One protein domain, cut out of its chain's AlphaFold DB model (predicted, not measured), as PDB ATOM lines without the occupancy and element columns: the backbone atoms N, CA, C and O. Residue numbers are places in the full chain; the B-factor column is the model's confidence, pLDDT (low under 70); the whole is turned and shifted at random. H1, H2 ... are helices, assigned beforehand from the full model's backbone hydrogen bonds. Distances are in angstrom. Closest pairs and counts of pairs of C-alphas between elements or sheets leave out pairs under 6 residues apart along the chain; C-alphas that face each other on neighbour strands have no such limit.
ATOM      1  N   LYS A 184       5.207  11.868  76.807       95.69
ATOM      2  CA  LYS A 184       5.686  10.895  77.793       95.69
ATOM      3  C   LYS A 184       4.864  10.936  79.082       95.69
ATOM      4  O   LYS A 184       4.521   9.875  79.586       95.69
ATOM      5  N   ALA A 185       4.503  12.121  79.582       95.38
ATOM      6  CA  ALA A 185       3.628  12.241  80.748       95.38
ATOM      7  C   ALA A 185       2.244  11.637  80.455       95.38
ATOM      8  O   ALA A 185       1.779  10.797  81.223       95.38
ATOM      9  N   GLN A 186       1.665  11.954  79.289       95.62
ATOM     10  CA  GLN A 186       0.415  11.352  78.809       95.62
ATOM     11  C   GLN A 186       0.464   9.813  78.820       95.62
ATOM     12  O   GLN A 186      -0.452   9.175  79.334       95.62
ATOM     13  N   GLN A 187       1.533   9.210  78.287       96.06
ATOM     14  CA  GLN A 187       1.704   7.754  78.274       96.06
ATOM     15  C   GLN A 187       1.850   7.175  79.682       96.06
ATOM     16  O   GLN A 187       1.233   6.155  79.986       96.06
ATOM     17  N   VAL A 188       2.653   7.810  80.539       95.25
ATOM     18  CA  VAL A 188       2.887   7.350  81.915       95.25
ATOM     19  C   VAL A 188       1.588   7.376  82.725       95.25
ATOM     20  O   VAL A 188       1.341   6.469  83.513       95.25
ATOM     21  N   TRP A 189       0.692   8.341  82.495       94.94
ATOM     22  CA  TRP A 189      -0.625   8.362  83.146       94.94
ATOM     23  C   TRP A 189      -1.518   7.172  82.775       94.94
ATOM     24  O   TRP A 189      -2.400   6.809  83.555       94.94
ATOM     25  N   CYS A 190      -1.290   6.538  81.621       93.94
ATOM     26  CA  CYS A 190      -2.012   5.330  81.225       93.94
ATOM     27  C   CYS A 190      -1.531   4.074  81.967       93.94
ATOM     28  O   CYS A 190      -2.278   3.093  82.029       93.94
ATOM     29  N   GLU A 191      -0.333   4.089  82.556       93.38
ATOM     30  CA  GLU A 191       0.209   2.945  83.290       93.38
ATOM     31  C   GLU A 191      -0.644   2.604  84.522       93.38
ATOM     32  O   GLU A 191      -1.364   3.434  85.095       93.38
ATOM     33  N   ALA A 192      -0.595   1.335  84.925       92.25
ATOM     34  CA  ALA A 192      -1.406   0.830  86.023       92.25
ATOM     35  C   ALA A 192      -1.082   1.555  87.344       92.25
ATOM     36  O   ALA A 192       0.070   1.641  87.777       92.25
ATOM     37  N   GLY A 193      -2.117   2.078  88.001       92.31
ATOM     38  CA  GLY A 193      -2.012   2.722  89.307       92.31
ATOM     39  C   GLY A 193      -1.412   4.134  89.303       92.31
ATOM     40  O   GLY A 193      -1.340   4.737  90.370       92.31
ATOM     41  N   VAL A 194      -0.932   4.668  88.171       94.69
ATOM     42  CA  VAL A 194      -0.303   6.001  88.141       94.69
ATOM     43  C   VAL A 194      -1.333   7.098  88.386       94.69
ATOM     44  O   VAL A 194      -1.179   7.869  89.332       94.69
ATOM     45  N   VAL A 195      -2.388   7.161  87.569       94.44
ATOM     46  CA  VAL A 195      -3.423   8.197  87.701       94.44
ATOM     47  C   VAL A 195      -4.162   8.081  89.035       94.44
ATOM     48  O   VAL A 195      -4.450   9.092  89.665       94.44
ATOM     49  N   GLU A 196      -4.368   6.859  89.527       92.50
ATOM     50  CA  GLU A 196      -4.958   6.589  90.837       92.50
ATOM     51  C   GLU A 196      -4.119   7.216  91.966       92.50
ATOM     52  O   GLU A 196      -4.661   7.903  92.832       92.50
ATOM     53  N   ARG A 197      -2.787   7.047  91.933       90.38
ATOM     54  CA  ARG A 197      -1.875   7.666  92.913       90.38
ATOM     55  C   ARG A 197      -1.842   9.190  92.803       90.38
ATOM     56  O   ARG A 197      -1.812   9.865  93.833       90.38
ATOM     57  N   LEU A 198      -1.834   9.731  91.583       90.62
ATOM     58  CA  LEU A 198      -1.828  11.181  91.358       90.62
ATOM     59  C   LEU A 198      -3.102  11.832  91.905       90.62
ATOM     60  O   LEU A 198      -3.021  12.827  92.622       90.62
ATOM     61  N   LEU A 199      -4.265  11.238  91.629       90.19
ATOM     62  CA  LEU A 199      -5.546  11.731  92.132       90.19
ATOM     63  C   LEU A 199      -5.633  11.616  93.653       90.19
ATOM     64  O   LEU A 199      -5.990  12.595  94.297       90.19
ATOM     65  N   ALA A 200      -5.223  10.489  94.242       85.19
ATOM     66  CA  ALA A 200      -5.213  10.314  95.698       85.19
ATOM     67  C   ALA A 200      -4.281  11.298  96.435       85.19
ATOM     68  O   ALA A 200      -4.456  11.530  97.628       85.19
ATOM     69  N   SER A 201      -3.298  11.878  95.736       82.31
ATOM     70  CA  SER A 201      -2.392  12.898  96.285       82.31
ATOM     71  C   SER A 201      -2.900  14.333  96.083       82.31
ATOM     72  O   SER A 201      -2.304  15.276  96.600       82.31
ATOM     73  N   SER A 202      -3.977  14.527  95.316       83.25
ATOM     74  CA  SER A 202      -4.549  15.846  95.038       83.25
ATOM     75  C   SER A 202      -5.486  16.283  96.160       83.25
ATOM     76  O   SER A 202      -6.339  15.512  96.593       83.25
ATOM     77  N   ARG A 203      -5.413  17.561  96.564       77.88
ATOM     78  CA  ARG A 203      -6.324  18.157  97.560       77.88
ATOM     79  C   ARG A 203      -7.806  17.959  97.236       77.88
ATOM     80  O   ARG A 203      -8.612  17.920  98.156       77.88
ATOM     81  N   SER A 204      -8.168  17.845  95.958       81.19
ATOM     82  CA  SER A 204      -9.555  17.593  95.538       81.19
ATOM     83  C   SER A 204     -10.084  16.223  95.975       81.19
ATOM     84  O   SER A 204     -11.294  16.031  95.988       81.19
ATOM     85  N   TYR A 205      -9.196  15.296  96.332       85.25
ATOM     86  CA  TYR A 205      -9.517  13.940  96.779       85.25
ATOM     87  C   TYR A 205      -8.879  13.641  98.141       85.25
ATOM     88  O   TYR A 205      -8.508  12.506  98.426       85.25
ATOM     89  N   VAL A 206      -8.730  14.666  98.984       80.38
ATOM     90  CA  VAL A 206      -8.291  14.536 100.377       80.38
ATOM     91  C   VAL A 206      -9.431  14.998 101.281       80.38
ATOM     92  O   VAL A 206     -10.030  16.050 101.063       80.38
ATOM     93  N   GLN A 207      -9.751  14.188 102.284       82.31
ATOM     94  CA  GLN A 207     -10.791  14.463 103.267       82.31
ATOM     95  C   GLN A 207     -10.358  15.565 104.245       82.31
ATOM     96  O   GLN A 207      -9.186  15.934 104.335       82.31
ATOM     97  N   ALA A 208     -11.308  16.085 105.029       82.69
ATOM     98  CA  ALA A 208     -11.043  17.147 106.005       82.69
ATOM     99  C   ALA A 208     -10.013  16.752 107.084       82.69
ATOM    100  O   ALA A 208      -9.353  17.622 107.646       82.69
ATOM    101  N   ASP A 209      -9.861  15.454 107.362       85.62
ATOM    102  CA  ASP A 209      -8.881  14.907 108.307       85.62
ATOM    103  C   ASP A 209      -7.493  14.645 107.683       85.62
ATOM    104  O   ASP A 209      -6.589  14.162 108.363       85.62
ATOM    105  N   GLY A 210      -7.312  14.973 106.399       81.00
ATOM    106  CA  GLY A 210      -6.068  14.774 105.657       81.00
ATOM    107  C   GLY A 210      -5.891  13.375 105.061       81.00
ATOM    108  O   GLY A 210      -4.890  13.136 104.386       81.00
ATOM    109  N   SER A 211      -6.833  12.451 105.272       84.69
ATOM    110  CA  SER A 211      -6.795  11.124 104.648       84.69
ATOM    111  C   SER A 211      -7.261  11.170 103.181       84.69
ATOM    112  O   SER A 211      -8.114  11.986 102.828       84.69
ATOM    113  N   PRO A 212      -6.724  10.321 102.284       85.75
ATOM    114  CA  PRO A 212      -7.163  10.290 100.891       85.75
ATOM    115  C   PRO A 212      -8.588   9.732 100.768       85.75
ATOM    116  O   PRO A 212      -8.918   8.690 101.339       85.75
ATOM    117  N   ASP A 213      -9.420  10.380  99.957       90.38
ATOM    118  CA  ASP A 213     -10.681   9.826  99.464       90.38
ATOM    119  C   ASP A 213     -10.388   8.864  98.304       90.38
ATOM    120  O   ASP A 213     -10.496   9.182  97.115       90.38
ATOM    121  N   VAL A 214      -9.953   7.659  98.675       88.94
ATOM    122  CA  VAL A 214      -9.564   6.605  97.729       88.94
ATOM    123  C   VAL A 214     -10.723   6.229  96.805       88.94
ATOM    124  O   VAL A 214     -10.492   5.928  95.633       88.94
ATOM    125  N   ALA A 215     -11.963   6.255  97.298       90.31
ATOM    126  CA  ALA A 215     -13.132   5.894  96.506       90.31
ATOM    127  C   ALA A 215     -13.389   6.926  95.399       90.31
ATOM    128  O   ALA A 215     -13.504   6.546  94.231       90.31
ATOM    129  N   ALA A 216     -13.400   8.219  95.736       91.25
ATOM    130  CA  ALA A 216     -13.572   9.286  94.753       91.25
ATOM    131  C   ALA A 216     -12.401   9.351  93.760       91.25
ATOM    132  O   ALA A 216     -12.629   9.467  92.553       91.25
ATOM    133  N   ALA A 217     -11.158   9.204  94.234       90.88
ATOM    134  CA  ALA A 217      -9.977   9.161  93.371       90.88
ATOM    135  C   ALA A 217     -10.027   7.974  92.393       90.88
ATOM    136  O   ALA A 217      -9.723   8.128  91.210       90.88
ATOM    137  N   THR A 218     -10.465   6.800  92.857       91.38
ATOM    138  CA  THR A 218     -10.619   5.608  92.007       91.38
ATOM    139  C   THR A 218     -11.719   5.799  90.965       91.38
ATOM    140  O   THR A 218     -11.515   5.467  89.799       91.38
ATOM    141  N   ALA A 219     -12.867   6.368  91.344       93.38
ATOM    142  CA  ALA A 219     -13.950   6.652  90.404       93.38
ATOM    143  C   ALA A 219     -13.519   7.661  89.322       93.38
ATOM    144  O   ALA A 219     -13.780   7.457  88.135       93.38
ATOM    145  N   ALA A 220     -12.794   8.715  89.707       93.69
ATOM    146  CA  ALA A 220     -12.234   9.682  88.765       93.69
ATOM    147  C   ALA A 220     -11.182   9.049  87.837       93.69
ATOM    148  O   ALA A 220     -11.209   9.283  86.629       93.69
ATOM    149  N   ALA A 221     -10.303   8.188  88.364       94.81
ATOM    150  CA  ALA A 221      -9.350   7.425  87.557       94.81
ATOM    151  C   ALA A 221     -10.055   6.533  86.525       94.81
ATOM    152  O   ALA A 221      -9.648   6.490  85.364       94.81
ATOM    153  N   GLN A 222     -11.133   5.850  86.919       94.56
ATOM    154  CA  GLN A 222     -11.929   5.021  86.014       94.56
ATOM    155  C   GLN A 222     -12.559   5.850  84.890       94.56
ATOM    156  O   GLN A 222     -12.485   5.440  83.734       94.56
ATOM    157  N   ALA A 223     -13.114   7.027  85.200       95.19
ATOM    158  CA  ALA A 223     -13.659   7.936  84.193       95.19
ATOM    159  C   ALA A 223     -12.577   8.429  83.213       95.19
ATOM    160  O   ALA A 223     -12.790   8.410  82.003       95.19
ATOM    161  N   LEU A 224     -11.389   8.795  83.707       94.94
ATOM    162  CA  LEU A 224     -10.262   9.189  82.852       94.94
ATOM    163  C   LEU A 224      -9.812   8.049  81.931       94.94
ATOM    164  O   LEU A 224      -9.559   8.269  80.748       94.94
ATOM    165  N   ARG A 225      -9.765   6.812  82.434       94.94
ATOM    166  CA  ARG A 225      -9.378   5.648  81.624       94.94
ATOM    167  C   ARG A 225     -10.340   5.368  80.467       94.94
ATOM    168  O   ARG A 225      -9.901   4.782  79.485       94.94
ATOM    169  N   GLN A 226     -11.599   5.815  80.527       95.06
ATOM    170  CA  GLN A 226     -12.547   5.663  79.411       95.06
ATOM    171  C   GLN A 226     -12.171   6.491  78.176       95.06
ATOM    172  O   GLN A 226     -12.585   6.148  77.073       95.06
ATOM    173  N   VAL A 227     -11.391   7.564  78.343       93.25
ATOM    174  CA  VAL A 227     -10.966   8.443  77.239       93.25
ATOM    175  C   VAL A 227      -9.505   8.229  76.832       93.25
ATOM    176  O   VAL A 227      -8.988   8.935  75.967       93.25
TER     177      VAL A 227
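Overview. This is residues 184 to 227 of the 378 residues of the protein "Glutathione synthetase" of Fonticula alba (UniProt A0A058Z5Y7). Two helices, H2 and H3, make a helical hairpin, folded back on itself through a long loop, residues 201 to 213, that makes one end of the domain. The short helix H1 lies at the other end, turned about perpendicular to H2. The printed part has 44 residues with three named helices, in the order H1, H2, H3, and no named strand; the class is all helix. It is only just compact, close to loose, with a radius of gyration of the C-alphas of 10.7 A, and it is elongated, with spans of 33 by 18 by 14 A.

Along the chain. H1 runs over residues 184 to 190, 10.1 A from first to last C-alpha, and begins at C-alpha 184 at (5.686, 10.895, 77.793). H2 follows as residues 194 to 200, 10.0 A long, with C-alpha 200 at (-5.213, 10.314, 95.698). H3, residues 214 to 225, is the longest at 16.1 A and ends with C-alpha 225 at (-9.378, 5.648, 81.624).

Arrangement. H1 is close to H2 but not clearly touching it; their closest C-alphas, those of Trp 189 and Val 195, are 5.3 A apart, and their lines stand about perpendicular, at 76 degrees. H2 and H3 form a hairpin and touch, with the closest C-alphas, of Leu 199 and Ala 217, 5.3 A apart. They run opposite ways at a steep tilt of 40 degrees. H1 is also close to H3 but not clearly touching it, the closest C-alphas being those of Cys 190 and Arg 225, at 7.4 A. In H2 and H3 every O i to N i+4 pair is within hydrogen-bond range; in H1 2 of 3 are.

Size, cuts and confidence. The C-alphas farthest apart, of Lys 184 and Asp 209, are 34.0 A apart. The printed part has no cut. The link from H1 to H2 is tight, with 3 residues, and that from H2 to H3 is long, with 13. The mean pLDDT of the printed part is 90.2, and no printed residue is under 70.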